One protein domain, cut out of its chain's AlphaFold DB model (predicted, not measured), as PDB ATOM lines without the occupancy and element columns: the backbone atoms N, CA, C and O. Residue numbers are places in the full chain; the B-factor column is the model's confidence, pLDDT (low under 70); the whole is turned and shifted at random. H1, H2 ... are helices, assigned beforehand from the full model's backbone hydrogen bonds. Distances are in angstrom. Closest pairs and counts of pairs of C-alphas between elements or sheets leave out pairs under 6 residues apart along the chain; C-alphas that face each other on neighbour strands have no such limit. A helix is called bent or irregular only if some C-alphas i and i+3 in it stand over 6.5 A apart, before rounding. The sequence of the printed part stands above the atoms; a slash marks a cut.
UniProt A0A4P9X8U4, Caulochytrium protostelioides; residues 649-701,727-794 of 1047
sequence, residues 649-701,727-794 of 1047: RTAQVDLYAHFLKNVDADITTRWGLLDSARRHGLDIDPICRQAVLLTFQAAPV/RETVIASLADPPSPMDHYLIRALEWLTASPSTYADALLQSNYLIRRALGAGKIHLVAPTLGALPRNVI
ATOM      1  N   ARG A 649     163.035 228.889 258.498       87.00
ATOM      2  CA  ARG A 649     164.373 229.102 257.892       87.00
ATOM      3  C   ARG A 649     165.269 227.855 257.864       87.00
ATOM      4  O   ARG A 649     166.005 227.675 256.905       87.00
ATOM      5  N   THR A 650     165.216 227.001 258.885       89.06
ATOM      6  CA  THR A 650     165.971 225.736 258.913       89.06
ATOM      7  C   THR A 650     165.470 224.770 257.838       89.06
ATOM      8  O   THR A 650     166.246 224.343 256.992       89.06
ATOM      9  N   ALA A 651     164.159 224.527 257.791       88.56
ATOM     10  CA  ALA A 651     163.526 223.676 256.786       88.56
ATOM     11  C   ALA A 651     163.663 224.229 255.352       88.56
ATOM     12  O   ALA A 651     163.796 223.445 254.418       88.56
ATOM     13  N   GLN A 652     163.700 225.556 255.161       92.25
ATOM     14  CA  GLN A 652     164.049 226.176 253.872       92.25
ATOM     15  C   GLN A 652     165.434 225.733 253.394       92.25
ATOM     16  O   GLN A 652     165.585 225.308 252.249       92.25
ATOM     17  N   VAL A 653     166.433 225.832 254.279       93.44
ATOM     18  CA  VAL A 653     167.819 225.459 253.983       93.44
ATOM     19  C   VAL A 653     167.917 223.963 253.705       93.44
ATOM     20  O   VAL A 653     168.437 223.585 252.659       93.44
ATOM     21  N   ASP A 654     167.372 223.119 254.581       90.88
ATOM     22  CA  ASP A 654     167.484 221.667 254.449       90.88
ATOM     23  C   ASP A 654     166.741 221.122 253.222       90.88
ATOM     24  O   ASP A 654     167.325 220.334 252.471       90.88
ATOM     25  N   LEU A 655     165.502 221.558 252.963       91.69
ATOM     26  CA  LEU A 655     164.725 221.101 251.807       91.69
ATOM     27  C   LEU A 655     165.362 221.557 250.493       91.69
ATOM     28  O   LEU A 655     165.555 220.746 249.585       91.69
ATOM     29  N   TYR A 656     165.724 222.839 250.385       93.62
ATOM     30  CA  TYR A 656     166.276 223.355 249.135       93.62
ATOM     31  C   TYR A 656     167.697 222.824 248.886       93.62
ATOM     32  O   TYR A 656     168.041 222.520 247.748       93.62
ATOM     33  N   ALA A 657     168.503 222.592 249.927       93.00
ATOM     34  CA  ALA A 657     169.806 221.940 249.785       93.00
ATOM     35  C   ALA A 657     169.701 220.468 249.341       93.00
ATOM     36  O   ALA A 657     170.472 220.037 248.479       93.00
ATOM     37  N   HIS A 658     168.737 219.701 249.870       90.81
ATOM     38  CA  HIS A 658     168.459 218.336 249.402       90.81
ATOM     39  C   HIS A 658     167.951 218.307 247.955       90.81
ATOM     40  O   HIS A 658     168.338 217.421 247.194       90.81
ATOM     41  N   PHE A 659     167.135 219.287 247.563       92.56
ATOM     42  CA  PHE A 659     166.723 219.483 246.176       92.56
ATOM     43  C   PHE A 659     167.933 219.737 245.264       92.56
ATOM     44  O   PHE A 659     168.179 218.944 244.355       92.56
ATOM     45  N   LEU A 660     168.736 220.775 245.538       90.94
ATOM     46  CA  LEU A 660     169.889 221.153 244.708       90.94
ATOM     47  C   LEU A 660     170.933 220.037 244.588       90.94
ATOM     48  O   LEU A 660     171.505 219.846 243.517       90.94
ATOM     49  N   LYS A 661     171.154 219.256 245.651       88.88
ATOM     50  CA  LYS A 661     172.022 218.069 245.617       88.88
ATOM     51  C   LYS A 661     171.646 217.102 244.486       88.88
ATOM     52  O   LYS A 661     172.527 216.593 243.806       88.88
ATOM     53  N   ASN A 662     170.355 216.883 244.246       86.25
ATOM     54  CA  ASN A 662     169.878 215.923 243.246       86.25
ATOM     55  C   ASN A 662     169.779 216.507 241.820       86.25
ATOM     56  O   ASN A 662     169.398 215.791 240.894       86.25
ATOM     57  N   VAL A 663     170.113 217.787 241.620       86.62
ATOM     58  CA  VAL A 663     170.109 218.429 240.298       86.62
ATOM     59  C   VAL A 663     171.412 218.107 239.565       86.62
ATOM     60  O   VAL A 663     172.460 218.672 239.878       86.62
ATOM     61  N   ASP A 664     171.346 217.261 238.536       82.69
ATOM     62  CA  ASP A 664     172.424 217.080 237.550       82.69
ATOM     63  C   ASP A 664     172.061 217.756 236.219       82.69
ATOM     64  O   ASP A 664     171.720 217.128 235.219       82.69
ATOM     65  N   ALA A 665     172.072 219.086 236.253       85.06
ATOM     66  CA  ALA A 665     171.876 219.963 235.103       85.06
ATOM     67  C   ALA A 665     173.095 220.890 234.939       85.06
ATOM     68  O   ALA A 665     173.981 220.902 235.801       85.06
ATOM     69  N   ASP A 666     173.195 221.626 233.833       87.38
ATOM     70  CA  ASP A 666     174.337 222.497 233.522       87.38
ATOM     71  C   ASP A 666     174.452 223.714 234.469       87.38
ATOM     72  O   ASP A 666     173.550 224.017 235.249       87.38
ATOM     73  N   ILE A 667     175.571 224.440 234.409       87.00
ATOM     74  CA  ILE A 667     175.810 225.577 235.311       87.00
ATOM     75  C   ILE A 667     174.766 226.700 235.159       87.00
ATOM     76  O   ILE A 667     174.432 227.355 236.145       87.00
ATOM     77  N   THR A 668     174.194 226.905 233.964       89.38
ATOM     78  CA  THR A 668     173.216 227.983 233.740       89.38
ATOM     79  C   THR A 668     171.862 227.669 234.371       89.38
ATOM     80  O   THR A 668     171.286 228.537 235.025       89.38
ATOM     81  N   THR A 669     171.385 226.423 234.274       89.06
ATOM     82  CA  THR A 669     170.154 225.987 234.954       89.06
ATOM     83  C   THR A 669     170.335 225.931 236.470       89.06
ATOM     84  O   THR A 669     169.474 226.436 237.189       89.06
ATOM     85  N   ARG A 670     171.478 225.440 236.977       90.50
ATOM     86  CA  ARG A 670     171.830 225.495 238.413       90.50
ATOM     87  C   ARG A 670     171.739 226.920 238.963       90.50
ATOM     88  O   ARG A 670     171.060 227.159 239.959       90.50
ATOM     89  N   TRP A 671     172.372 227.887 238.299       90.75
ATOM     90  CA  TRP A 671     172.306 229.290 238.714       90.75
ATOM     91  C   TRP A 671     170.910 229.905 238.519       90.75
ATOM     92  O   TRP A 671     170.502 230.733 239.332       90.75
ATOM     93  N   GLY A 672     170.141 229.460 237.520       90.19
ATOM     94  CA  GLY A 672     168.733 229.830 237.342       90.19
ATOM     95  C   GLY A 672     167.838 229.418 238.519       90.19
ATOM     96  O   GLY A 672     166.988 230.204 238.942       90.19
ATOM     97  N   LEU A 673     168.075 228.242 239.112       91.31
ATOM     98  CA  LEU A 673     167.382 227.804 240.331       91.31
ATOM     99  C   LEU A 673     167.728 228.700 241.526       91.31
ATOM    100  O   LEU A 673     166.830 229.152 242.234       91.31
ATOM    101  N   LEU A 674     169.010 229.038 241.714       91.94
ATOM    102  CA  LEU A 674     169.432 229.967 242.770       91.94
ATOM    103  C   LEU A 674     168.856 231.379 242.584       91.94
ATOM    104  O   LEU A 674     168.508 232.036 243.565       91.94
ATOM    105  N   ASP A 675     168.712 231.849 241.346       90.31
ATOM    106  CA  ASP A 675     168.027 233.108 241.056       90.31
ATOM    107  C   ASP A 675     166.517 233.034 241.351       90.31
ATOM    108  O   ASP A 675     165.954 233.971 241.919       90.31
ATOM    109  N   SER A 676     165.863 231.903 241.057       90.19
ATOM    110  CA  SER A 676     164.472 231.661 241.465       90.19
ATOM    111  C   SER A 676     164.321 231.695 242.993       90.19
ATOM    112  O   SER A 676     163.479 232.426 243.521       90.19
ATOM    113  N   ALA A 677     165.208 231.009 243.724       91.31
ATOM    114  CA  ALA A 677     165.279 231.074 245.184       91.31
ATOM    115  C   ALA A 677     165.446 232.523 245.685       91.31
ATOM    116  O   ALA A 677     164.704 232.953 246.573       91.31
ATOM    117  N   ARG A 678     166.330 233.314 245.049       90.75
ATOM    118  CA  ARG A 678     166.509 234.750 245.341       90.75
ATOM    119  C   ARG A 678     165.208 235.533 245.176       90.75
ATOM    120  O   ARG A 678     164.826 236.284 246.071       90.75
ATOM    121  N   ARG A 679     164.520 235.350 244.043       89.06
ATOM    122  CA  ARG A 679     163.261 236.040 243.711       89.06
ATOM    123  C   ARG A 679     162.126 235.705 244.678       89.06
ATOM    124  O   ARG A 679     161.291 236.566 244.942       89.06
ATOM    125  N   HIS A 680     162.116 234.500 245.247       88.00
ATOM    126  CA  HIS A 680     161.145 234.091 246.267       88.00
ATOM    127  C   HIS A 680     161.559 234.423 247.715       88.00
ATOM    128  O   HIS A 680     160.765 234.213 248.634       88.00
ATOM    129  N   GLY A 681     162.738 235.024 247.917       88.06
ATOM    130  CA  GLY A 681     163.207 235.529 249.211       88.06
ATOM    131  C   GLY A 681     163.905 234.492 250.096       88.06
ATOM    132  O   GLY A 681     163.956 234.685 251.311       88.06
ATOM    133  N   LEU A 682     164.417 233.404 249.514       92.06
ATOM    134  CA  LEU A 682     165.219 232.406 250.224       92.06
ATOM    135  C   LEU A 682     166.662 232.901 250.411       92.06
ATOM    136  O   LEU A 682     167.211 233.609 249.567       92.06
ATOM    137  N   ASP A 683     167.282 232.483 251.513       91.81
ATOM    138  CA  ASP A 683     168.672 232.802 251.843       91.81
ATOM    139  C   ASP A 683     169.630 231.791 251.186       91.81
ATOM    140  O   ASP A 683     169.690 230.620 251.569       91.81
ATOM    141  N   ILE A 684     170.338 232.231 250.146       92.88
ATOM    142  CA  ILE A 684     171.091 231.362 249.224       92.88
ATOM    143  C   ILE A 684     172.388 230.848 249.842       92.88
ATOM    144  O   ILE A 684     172.784 229.713 249.580       92.88
ATOM    145  N   ASP A 685     173.046 231.659 250.662       92.44
ATOM    146  CA  ASP A 685     174.361 231.352 251.214       92.44
ATOM    147  C   ASP A 685     174.333 230.107 252.131       92.44
ATOM    148  O   ASP A 685     175.113 229.177 251.889       92.44
ATOM    149  N   PRO A 686     173.416 229.982 253.122       93.31
ATOM    150  CA  PRO A 686     173.289 228.752 253.904       93.31
ATOM    151  C   PRO A 686     172.781 227.569 253.067       93.31
ATOM    152  O   PRO A 686     173.235 226.447 253.286       93.31
ATOM    153  N   ILE A 687     171.908 227.802 252.076       93.56
ATOM    154  CA  ILE A 687     171.445 226.772 251.128       93.56
ATOM    155  C   ILE A 687     172.628 226.160 250.361       93.56
ATOM    156  O   ILE A 687     172.758 224.937 250.308       93.56
ATOM    157  N   CYS A 688     173.515 226.983 249.796       93.81
ATOM    158  CA  CYS A 688     174.652 226.513 249.001       93.81
ATOM    159  C   CYS A 688     175.691 225.793 249.868       93.81
ATOM    160  O   CYS A 688     176.177 224.727 249.481       93.81
ATOM    161  N   ARG A 689     175.980 226.317 251.069       92.94
ATOM    162  CA  ARG A 689     176.831 225.647 252.071       92.94
ATOM    163  C   ARG A 689     176.297 224.257 252.419       92.94
ATOM    164  O   ARG A 689     177.042 223.279 252.343       92.94
ATOM    165  N   GLN A 690     175.004 224.158 252.732       93.38
ATOM    166  CA  GLN A 690     174.359 222.893 253.081       93.38
ATOM    167  C   GLN A 690     174.311 221.926 251.886       93.38
ATOM    168  O   GLN A 690     174.578 220.738 252.054       93.38
ATOM    169  N   ALA A 691     174.064 222.407 250.661       92.75
ATOM    170  CA  ALA A 691     174.037 221.567 249.459       92.75
ATOM    171  C   ALA A 691     175.399 220.904 249.176       92.75
ATOM    172  O   ALA A 691     175.460 219.706 248.882       92.75
ATOM    173  N   VAL A 692     176.505 221.648 249.318       92.62
ATOM    174  CA  VAL A 692     177.864 221.090 249.175       92.62
ATOM    175  C   VAL A 692     178.182 220.112 250.303       92.62
ATOM    176  O   VAL A 692     178.650 219.006 250.034       92.62
ATOM    177  N   LEU A 693     177.853 220.460 251.550       90.75
ATOM    178  CA  LEU A 693     178.063 219.595 252.711       90.75
ATOM    179  C   LEU A 693     177.312 218.256 252.578       90.75
ATOM    180  O   LEU A 693     177.922 217.195 252.720       90.75
ATOM    181  N   LEU A 694     176.028 218.278 252.207       89.81
ATOM    182  CA  LEU A 694     175.215 217.076 251.969       89.81
ATOM    183  C   LEU A 694     175.701 216.246 250.770       89.81
ATOM    184  O   LEU A 694     175.453 215.035 250.715       89.81
ATOM    185  N   THR A 695     176.366 216.879 249.802       88.62
ATOM    186  CA  THR A 695     177.002 216.205 248.660       88.62
ATOM    187  C   THR A 695     178.287 215.502 249.098       88.62
ATOM    188  O   THR A 695     178.475 214.322 248.806       88.62
ATOM    189  N   PHE A 696     179.141 216.180 249.869       87.44
ATOM    190  CA  PHE A 696     180.405 215.627 250.358       87.44
ATOM    191  C   PHE A 696     180.205 214.514 251.397       87.44
ATOM    192  O   PHE A 696     180.963 213.546 251.377       87.44
ATOM    193  N   GLN A 697     179.174 214.606 252.245       85.56
ATOM    194  CA  GLN A 697     178.799 213.558 253.208       85.56
ATOM    195  C   GLN A 697     178.227 212.293 252.554       85.56
ATOM    196  O   GLN A 697     178.373 211.206 253.102       85.56
ATOM    197  N   ALA A 698     177.570 212.420 251.397       77.94
ATOM    198  CA  ALA A 698     177.009 211.279 250.671       77.94
ATOM    199  C   ALA A 698     178.012 210.595 249.730       77.94
ATOM    200  O   ALA A 698     177.700 209.548 249.163       77.94
ATOM    201  N   ALA A 699     179.210 211.161 249.566       72.19
ATOM    202  CA  ALA A 699     180.296 210.494 248.866       72.19
ATOM    203  C   ALA A 699     180.719 209.244 249.660       72.19
ATOM    204  O   ALA A 699     181.089 209.383 250.829       72.19
ATOM    205  N   PRO A 700     180.710 208.036 249.066       60.59
ATOM    206  CA  PRO A 700     181.203 206.854 249.759       60.59
ATOM    207  C   PRO A 700     182.674 207.057 250.134       60.59
ATOM    208  O   PRO A 700     183.492 207.456 249.300       60.59
ATOM    209  N   VAL A 701     183.014 206.785 251.397       53.34
ATOM    210  CA  VAL A 701     184.403 206.814 251.864       53.34
ATOM    211  C   VAL A 701     185.183 205.772 251.066       53.34
ATOM    212  O   VAL A 701     184.874 204.582 251.119       53.34
ATOM    213  N   ARG A 727     203.123 203.659 250.560       59.31
ATOM    214  CA  ARG A 727     203.753 202.653 249.694       59.31
ATOM    215  C   ARG A 727     202.796 202.020 248.668       59.31
ATOM    216  O   ARG A 727     203.259 201.546 247.639       59.31
ATOM    217  N   GLU A 728     201.489 202.011 248.935       59.56
ATOM    218  CA  GLU A 728     200.454 201.384 248.090       59.56
ATOM    219  C   GLU A 728     199.706 202.395 247.201       59.56
ATOM    220  O   GLU A 728     199.007 202.009 246.265       59.56
ATOM    221  N   THR A 729     199.849 203.700 247.458       74.69
ATOM    222  CA  THR A 729     199.193 204.748 246.664       74.69
ATOM    223  C   THR A 729     199.910 204.984 245.334       74.69
ATOM    224  O   THR A 729     200.965 205.617 245.289       74.69
ATOM    225  N   VAL A 730     199.311 204.511 244.240       76.31
ATOM    226  CA  VAL A 730     199.745 204.811 242.867       76.31
ATOM    227  C   VAL A 730     199.265 206.208 242.470       76.31
ATOM    228  O   VAL A 730     198.085 206.526 242.606       76.31
ATOM    229  N   ILE A 731     200.174 207.045 241.964       82.00
ATOM    230  CA  ILE A 731     199.830 208.359 241.406       82.00
ATOM    231  C   ILE A 731     199.262 208.144 239.997       82.00
ATOM    232  O   ILE A 731     199.918 207.546 239.144       82.00
ATOM    233  N   ALA A 732     198.032 208.602 239.774       82.31
ATOM    234  CA  ALA A 732     197.341 208.528 238.489       82.31
ATOM    235  C   ALA A 732     197.998 209.441 237.437       82.31
ATOM    236  O   ALA A 732     198.694 210.399 237.776       82.31
ATOM    237  N   SER A 733     197.735 209.196 236.155       81.81
ATOM    238  CA  SER A 733     198.173 210.101 235.093       81.81
ATOM    239  C   SER A 733     197.365 211.398 235.124       81.81
ATOM    240  O   SER A 733     196.180 211.404 235.454       81.81
ATOM    241  N   LEU A 734     197.985 212.507 234.711       82.69
ATOM    242  CA  LEU A 734     197.296 213.779 234.448       82.69
ATOM    243  C   LEU A 734     196.296 213.691 233.282       82.69
ATOM    244  O   LEU A 734     195.424 214.549 233.172       82.69
ATOM    245  N   ALA A 735     196.436 212.685 232.413       78.75
ATOM    246  CA  ALA A 735     195.559 212.457 231.265       78.75
ATOM    247  C   ALA A 735     194.339 211.568 231.582       78.75
ATOM    248  O   ALA A 735     193.485 211.388 230.713       78.75
ATOM    249  N   ASP A 736     194.254 211.000 232.790       84.38
ATOM    250  CA  ASP A 736     193.151 210.113 233.163       84.38
ATOM    251  C   ASP A 736     191.845 210.916 233.344       84.38
ATOM    252  O   ASP A 736     191.849 211.970 233.987       84.38
ATOM    253  N   PRO A 737     190.704 210.453 232.800       83.62
ATOM    254  CA  PRO A 737     189.434 211.149 232.965       83.62
ATOM    255  C   PRO A 737     188.908 211.020 234.409       83.62
ATOM    256  O   PRO A 737     189.024 209.947 235.008       83.62
ATOM    257  N   PRO A 738     188.269 212.066 234.969       86.81
ATOM    258  CA  PRO A 738     187.627 211.983 236.279       86.81
ATOM    259  C   PRO A 738     186.506 210.937 236.271       86.81
ATOM    260  O   PRO A 738     185.756 210.827 235.297       86.81
ATOM    261  N   SER A 739     186.331 210.201 237.374       88.12
ATOM    262  CA  SER A 739     185.160 209.324 237.506       88.12
ATOM    263  C   SER A 739     183.865 210.151 237.600       88.12
ATOM    264  O   SER A 739     183.915 211.303 238.039       88.12
ATOM    265  N   PRO A 740     182.685 209.589 237.268       86.44
ATOM    266  CA  PRO A 740     181.413 210.312 237.379       86.44
ATOM    267  C   PRO A 740     181.144 210.871 238.786       86.44
ATOM    268  O   PRO A 740     180.637 211.980 238.923       86.44
ATOM    269  N   MET A 741     181.547 210.139 239.834       86.69
ATOM    270  CA  MET A 741     181.436 210.590 241.225       86.69
ATOM    271  C   MET A 741     182.398 211.747 241.527       86.69
ATOM    272  O   MET A 741     181.993 212.733 242.136       86.69
ATOM    273  N   ASP A 742     183.656 211.661 241.078       88.56
ATOM    274  CA  ASP A 742     184.617 212.757 241.262       88.56
ATOM    275  C   ASP A 742     184.166 214.017 240.500       88.56
ATOM    276  O   ASP A 742     184.264 215.124 241.025       88.56
ATOM    277  N   HIS A 743     183.603 213.855 239.297       88.31
ATOM    278  CA  HIS A 743     183.027 214.952 238.520       88.31
ATOM    279  C   HIS A 743     181.852 215.608 239.260       88.31
ATOM    280  O   HIS A 743     181.879 216.816 239.478       88.31
ATOM    281  N   TYR A 744     180.877 214.827 239.732       88.75
ATOM    282  CA  TYR A 744     179.743 215.318 240.525       88.75
ATOM    283  C   TYR A 744     180.183 216.096 241.783       88.75
ATOM    284  O   TYR A 744     179.638 217.159 242.081       88.75
ATOM    285  N   LEU A 745     181.227 215.629 242.476       89.62
ATOM    286  CA  LEU A 745     181.798 216.317 243.638       89.62
ATOM    287  C   LEU A 745     182.459 217.654 243.283       89.62
ATOM    288  O   LEU A 745     182.291 218.627 244.014       89.62
ATOM    289  N   ILE A 746     183.171 217.726 242.158       91.12
ATOM    290  CA  ILE A 746     183.756 218.978 241.658       91.12
ATOM    291  C   ILE A 746     182.642 219.956 241.261       91.12
ATOM    292  O   ILE A 746     182.683 221.125 241.639       91.12
ATOM    293  N   ARG A 747     181.595 219.467 240.587       91.25
ATOM    294  CA  ARG A 747     180.415 220.258 240.203       91.25
ATOM    295  C   ARG A 747     179.575 220.743 241.388       91.25
ATOM    296  O   ARG A 747     178.820 221.704 241.250       91.25
ATOM    297  N   ALA A 748     179.702 220.144 242.572       91.56
ATOM    298  CA  ALA A 748     179.076 220.681 243.778       91.56
ATOM    299  C   ALA A 748     179.636 222.071 244.141       91.56
ATOM    300  O   ALA A 748     178.879 222.923 244.602       91.56
ATOM    301  N   LEU A 749     180.914 222.350 243.849       92.12
ATOM    302  CA  LEU A 749     181.518 223.669 244.078       92.12
ATOM    303  C   LEU A 749     180.824 224.784 243.272       92.12
ATOM    304  O   LEU A 749     180.799 225.918 243.741       92.12
ATOM    305  N   GLU A 750     180.185 224.473 242.131       92.31
ATOM    306  CA  GLU A 750     179.415 225.434 241.314       92.31
ATOM    307  C   GLU A 750     178.309 226.158 242.113       92.31
ATOM    308  O   GLU A 750     177.919 227.273 241.759       92.31
ATOM    309  N   TRP A 751     177.812 225.552 243.203       92.75
ATOM    310  CA  TRP A 751     176.849 226.185 244.112       92.75
ATOM    311  C   TRP A 751     177.474 227.337 244.911       92.75
ATOM    312  O   TRP A 751     176.862 228.391 245.052       92.75
ATOM    313  N   LEU A 752     178.708 227.171 245.399       91.94
ATOM    314  CA  LEU A 752     179.418 228.184 246.194       91.94
ATOM    315  C   LEU A 752     180.048 229.286 245.328       91.94
ATOM    316  O   LEU A 752     180.398 230.347 245.840       91.94
ATOM    317  N   THR A 753     180.176 229.072 244.016       91.19
ATOM    318  CA  THR A 753     180.690 230.086 243.078       91.19
ATOM    319  C   THR A 753     179.604 231.026 242.544       91.19
ATOM    320  O   THR A 753     179.929 232.033 241.913       91.19
ATOM    321  N   ALA A 754     178.328 230.752 242.839       87.75
ATOM    322  CA  ALA A 754     177.180 231.547 242.398       87.75
ATOM    323  C   ALA A 754     177.012 232.895 243.130       87.75
ATOM    324  O   ALA A 754     176.295 233.774 242.644       87.75
ATOM    325  N   SER A 755     177.652 233.071 244.292       87.38
ATOM    326  CA  SER A 755     177.664 234.322 245.060       87.38
ATOM    327  C   SER A 755     179.085 234.659 245.530       87.38
ATOM    328  O   SER A 755     179.771 233.768 246.030       87.38
ATOM    329  N   PRO A 756     179.544 235.924 245.442       87.31
ATOM    330  CA  PRO A 756     180.829 236.337 246.013       87.31
ATOM    331  C   PRO A 756     180.933 236.121 247.531       87.31
ATOM    332  O   PRO A 756     182.024 235.884 248.040       87.31
ATOM    333  N   SER A 757     179.811 236.162 248.258       88.06
ATOM    334  CA  SER A 757     179.769 235.936 249.712       88.06
ATOM    335  C   SER A 757     180.192 234.521 250.124       88.06
ATOM    336  O   SER A 757     180.713 234.338 251.222       88.06
ATOM    337  N   THR A 758     180.037 233.533 249.238       91.25
ATOM    338  CA  THR A 758     180.412 232.130 249.473       91.25
ATOM    339  C   THR A 758     181.779 231.752 248.887       91.25
ATOM    340  O   THR A 758     182.152 230.580 248.914       91.25
ATOM    341  N   TYR A 759     182.575 232.708 248.384       92.69
ATOM    342  CA  TYR A 759     183.905 232.419 247.816       92.69
ATOM    343  C   TYR A 759     184.908 231.897 248.856       92.69
ATOM    344  O   TYR A 759     185.732 231.043 248.524       92.69
ATOM    345  N   ALA A 760     184.808 232.344 250.111       90.12
ATOM    346  CA  ALA A 760     185.622 231.819 251.207       90.12
ATOM    347  C   ALA A 760     185.356 230.318 251.423       90.12
ATOM    348  O   ALA A 760     186.282 229.507 251.456       90.12
ATOM    349  N   ASP A 761     184.075 229.938 251.466       90.62
ATOM    350  CA  ASP A 761     183.655 228.539 251.551       90.62
ATOM    351  C   ASP A 761     184.088 227.749 250.310       90.62
ATOM    352  O   ASP A 761     184.582 226.632 250.440       90.62
ATOM    353  N   ALA A 762     183.948 228.324 249.108       92.69
ATOM    354  CA  ALA A 762     184.354 227.683 247.858       92.69
ATOM    355  C   ALA A 762     185.845 227.304 247.866       92.69
ATOM    356  O   ALA A 762     186.181 226.180 247.492       92.69
ATOM    357  N   LEU A 763     186.712 228.203 248.347       92.12
ATOM    358  CA  LEU A 763     188.153 227.973 248.490       92.12
ATOM    359  C   LEU A 763     188.464 226.888 249.539       92.12
ATOM    360  O   LEU A 763     189.252 225.973 249.295       92.12
ATOM    361  N   LEU A 764     187.820 226.945 250.708       90.81
ATOM    362  CA  LEU A 764     188.020 225.948 251.767       90.81
ATOM    363  C   LEU A 764     187.571 224.543 251.323       90.81
ATOM    364  O   LEU A 764     188.290 223.561 251.541       90.81
ATOM    365  N   GLN A 765     186.413 224.441 250.662       91.81
ATOM    366  CA  GLN A 765     185.876 223.176 250.158       91.81
ATOM    367  C   GLN A 765     186.656 222.650 248.942       91.81
ATOM    368  O   GLN A 765     186.845 221.434 248.833       91.81
ATOM    369  N   SER A 766     187.178 223.518 248.064       94.00
ATOM    370  CA  SER A 766     188.060 223.088 246.969       94.00
ATOM    371  C   SER A 766     189.369 222.516 247.496       94.00
ATOM    372  O   SER A 766     189.782 221.447 247.052       94.00
ATOM    373  N   ASN A 767     189.996 223.168 248.481       92.19
ATOM    374  CA  ASN A 767     191.234 222.672 249.078       92.19
ATOM    375  C   ASN A 767     191.012 221.339 249.795       92.19
ATOM    376  O   ASN A 767     191.827 220.433 249.656       92.19
ATOM    377  N   TYR A 768     189.891 221.178 250.506       89.62
ATOM    378  CA  TYR A 768     189.509 219.893 251.094       89.62
ATOM    379  C   TYR A 768     189.365 218.785 250.034       89.62
ATOM    380  O   TYR A 768     189.906 217.687 250.204       89.62
ATOM    381  N   LEU A 769     188.699 219.070 248.908       89.69
ATOM    382  CA  LEU A 769     188.555 218.113 247.808       89.69
ATOM    383  C   LEU A 769     189.917 217.779 247.173       89.69
ATOM    384  O   LEU A 769     190.194 216.603 246.927       89.69
ATOM    385  N   ILE A 770     190.794 218.772 246.987       90.81
ATOM    386  CA  ILE A 770     192.156 218.581 246.468       90.81
ATOM    387  C   ILE A 770     193.018 217.764 247.444       90.81
ATOM    388  O   ILE A 770     193.655 216.811 246.997       90.81
ATOM    389  N   ARG A 771     192.986 218.032 248.762       89.94
ATOM    390  CA  ARG A 771     193.662 217.198 249.780       89.94
ATOM    391  C   ARG A 771     193.236 215.740 249.670       89.94
ATOM    392  O   ARG A 771     194.084 214.848 249.622       89.94
ATOM    393  N   ARG A 772     191.926 215.495 249.568       87.19
ATOM    394  CA  ARG A 772     191.363 214.142 249.449       87.19
ATOM    395  C   ARG A 772     191.749 213.458 248.133       87.19
ATOM    396  O   ARG A 772     192.066 212.272 248.145       87.19
ATOM    397  N   ALA A 773     191.760 214.189 247.016       88.06
ATOM    398  CA  ALA A 773     192.161 213.674 245.707       88.06
ATOM    399  C   ALA A 773     193.662 213.346 245.645       88.06
ATOM    400  O   ALA A 773     194.036 212.223 245.299       88.06
ATOM    401  N   LEU A 774     194.519 214.290 246.045       88.75
ATOM    402  CA  LEU A 774     195.970 214.118 246.093       88.75
ATOM    403  C   LEU A 774     196.367 212.990 247.052       88.75
ATOM    404  O   LEU A 774     197.194 212.155 246.689       88.75
ATOM    405  N   GLY A 775     195.729 212.903 248.223       86.00
ATOM    406  CA  GLY A 775     195.933 211.827 249.195       86.00
ATOM    407  C   GLY A 775     195.470 210.440 248.723       86.00
ATOM    408  O   GLY A 775     195.818 209.440 249.354       86.00
ATOM    409  N   ALA A 776     194.716 210.362 247.626       83.44
ATOM    410  CA  ALA A 776     194.341 209.126 246.942       83.44
ATOM    411  C   ALA A 776     195.128 208.906 245.630       83.44
ATOM    412  O   ALA A 776     194.778 208.020 244.856       83.44
ATOM    413  N   GLY A 777     196.150 209.725 245.344       84.50
ATOM    414  CA  GLY A 777     196.937 209.665 244.104       84.50
ATOM    415  C   GLY A 777     196.245 210.244 242.859       84.50
ATOM    416  O   GLY A 777     196.833 210.244 241.779       84.50
ATOM    417  N   LYS A 778     195.011 210.762 242.965       88.38
ATOM    418  CA  LYS A 778     194.186 211.212 241.828       88.38
ATOM    419  C   LYS A 778     194.541 212.630 241.346       88.38
ATOM    420  O   LYS A 778     193.734 213.555 241.449       88.38
ATOM    421  N   ILE A 779     195.744 212.819 240.804       87.88
ATOM    422  CA  ILE A 779     196.237 214.149 240.396       87.88
ATOM    423  C   ILE A 779     195.422 214.803 239.260       87.88
ATOM    424  O   ILE A 779     195.273 216.024 239.237       87.88
ATOM    425  N   HIS A 780     194.817 214.017 238.361       87.25
ATOM    426  CA  HIS A 780     193.965 214.526 237.274       87.25
ATOM    427  C   HIS A 780     192.743 215.321 237.766       87.25
ATOM    428  O   HIS A 780     192.202 216.128 237.016       87.25
ATOM    429  N   LEU A 781     192.319 215.152 239.026       90.94
ATOM    430  CA  LEU A 781     191.214 215.919 239.613       90.94
ATOM    431  C   LEU A 781     191.605 217.347 240.009       90.94
ATOM    432  O   LEU A 781     190.727 218.198 240.155       90.94
ATOM    433  N   VAL A 782     192.898 217.645 240.163       91.00
ATOM    434  CA  VAL A 782     193.360 218.952 240.651       91.00
ATOM    435  C   VAL A 782     193.064 220.055 239.634       91.00
ATOM    436  O   VAL A 782     192.505 221.085 240.006       91.00
ATOM    437  N   ALA A 783     193.349 219.837 238.344       91.44
ATOM    438  CA  ALA A 783     193.107 220.854 237.316       91.44
ATOM    439  C   ALA A 783     191.612 221.192 237.133       91.44
ATOM    440  O   ALA A 783     191.286 222.381 237.159       91.44
ATOM    441  N   PRO A 784     190.681 220.218 237.028       91.62
ATOM    442  CA  PRO A 784     189.251 220.517 236.981       91.62
ATOM    443  C   PRO A 784     188.729 221.167 238.271       91.62
ATOM    444  O   PRO A 784     187.910 222.075 238.184       91.62
ATOM    445  N   THR A 785     189.232 220.784 239.452       92.25
ATOM    446  CA  THR A 785     188.815 221.407 240.726       92.25
ATOM    447  C   THR A 785     189.251 222.871 240.812       92.25
ATOM    448  O   THR A 785     188.447 223.738 241.143       92.25
ATOM    449  N   LEU A 786     190.502 223.174 240.455       91.31
ATOM    450  CA  LEU A 786     191.014 224.549 240.402       91.31
ATOM    451  C   LEU A 786     190.353 225.382 239.290       91.31
ATOM    452  O   LEU A 786     190.275 226.604 239.415       91.31
ATOM    453  N   GLY A 787     189.908 224.732 238.209       90.25
ATOM    454  CA  GLY A 787     189.193 225.347 237.087       90.25
ATOM    455  C   GLY A 787     187.703 225.597 237.337       90.25
ATOM    456  O   GLY A 787     187.125 226.453 236.674       90.25
ATOM    457  N   ALA A 788     187.089 224.901 238.302       89.56
ATOM    458  CA  ALA A 788     185.704 225.132 238.725       89.56
ATOM    459  C   ALA A 788     185.525 226.447 239.513       89.56
ATOM    460  O   ALA A 788     184.403 226.928 239.670       89.56
ATOM    461  N   LEU A 789     186.620 227.037 240.003       91.06
ATOM    462  CA  LEU A 789     186.608 228.281 240.769       91.06
ATOM    463  C   LEU A 789     186.767 229.529 239.876       91.06
ATOM    464  O   LEU A 789     187.558 229.516 238.926       91.06
ATOM    465  N   PRO A 790     186.098 230.652 240.209       89.69
ATOM    466  CA  PRO A 790     186.323 231.942 239.567       89.69
ATOM    467  C   PRO A 790     187.790 232.380 239.638       89.69
ATOM    468  O   PRO A 790     188.491 232.148 240.625       89.69
ATOM    469  N   ARG A 791     188.262 233.098 238.612       85.12
ATOM    470  CA  ARG A 791     189.637 233.639 238.593       85.12
ATOM    471  C   ARG A 791     189.896 234.630 239.733       85.12
ATOM    472  O   ARG A 791     191.025 234.739 240.192       85.12
ATOM    473  N   ASN A 792     188.844 235.307 240.183       86.38
ATOM    474  CA  ASN A 792     188.797 236.277 241.275       86.38
ATOM    475  C   ASN A 792     188.241 235.678 242.586       86.38
ATOM    476  O   ASN A 792     187.634 236.401 243.368       86.38
ATOM    477  N   VAL A 793     188.382 234.363 242.806       87.44
ATOM    478  CA  VAL A 793     187.914 233.713 244.048       87.44
ATOM    479  C   VAL A 793     188.708 234.148 245.286       87.44
ATOM    480  O   VAL A 793     188.166 234.131 246.382       87.44
ATOM    481  N   ILE A 794     189.974 234.545 245.117       87.50
ATOM    482  CA  ILE A 794     190.839 235.045 246.193       87.50
ATOM    483  C   ILE A 794     190.581 236.549 246.361       87.50
ATOM    484  O   ILE A 794     190.814 237.309 245.420       87.50
TER     485      ILE A 794
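AT A GLANCE: This is residues 649 to 701 and 727 to 794 of the 1047 residues of a protein of Caulochytrium protostelioides (UniProt A0A4P9X8U4). Three helices side by side, H3, H4 and H5, make the core as an up-and-down bundle, each running against the one before it in the chain. H1 packs across H3, with H2 at the same end, while H6 packs on H5; an unnamed stretch, residues 727 to 739, runs from the far end to H4. The 121 printed residues hold six named helices, H1 to H6, and no named strand: all helix. The whole is compact, with a radius of gyration of the C-alphas of 14.9 A, but elongated, spanning 52 by 30 by 23 A.

IN THESE COORDINATES: H1, residues 649 to 661, begins with C-alpha 649 at (164.373, 229.102, 257.892). H2 is residues 667 to 680, H3 residues 684 to 698, 21.0 A long, and H4 residues 740 to 751. H5, residues 756 to 774, is 26.9 A long and irregular: C-alphas 757 and 760 are 7.3 A apart. H6, residues 779 to 787, ends with C-alpha 787 at (189.193, 225.347, 237.087).

HOW THE PARTS SIT: H3 touches H4, opposite ways at a shallow tilt of 15 degrees; their closest C-alphas, Cys 688 and Trp 751, are 5.4 A apart. H4 and H5 form a helical hairpin, as do H5 and H6. H1 touches H3 at a steep tilt of 54 degrees, with C-alphas of Ala 657 and Ala 691 closest at 4.3 A. H2 and H3 only just touch, with 3 pairs of C-alphas within 8 A, and only at the corner. Every O i to N i+4 pair is within hydrogen-bond range in H1, H2 and H3; in H4 5 of 8, H5 13 of 15 and H6 3 of 5 are.

THE WHOLE: The farthest C-alphas, His 680 and Arg 727, are 53.1 A apart. Residues 702 to 726 are not printed; C-alphas 701 and 727 are 19.9 A apart across the cut. Residues 700 to 701 and 727 to 728 have pLDDT under 70.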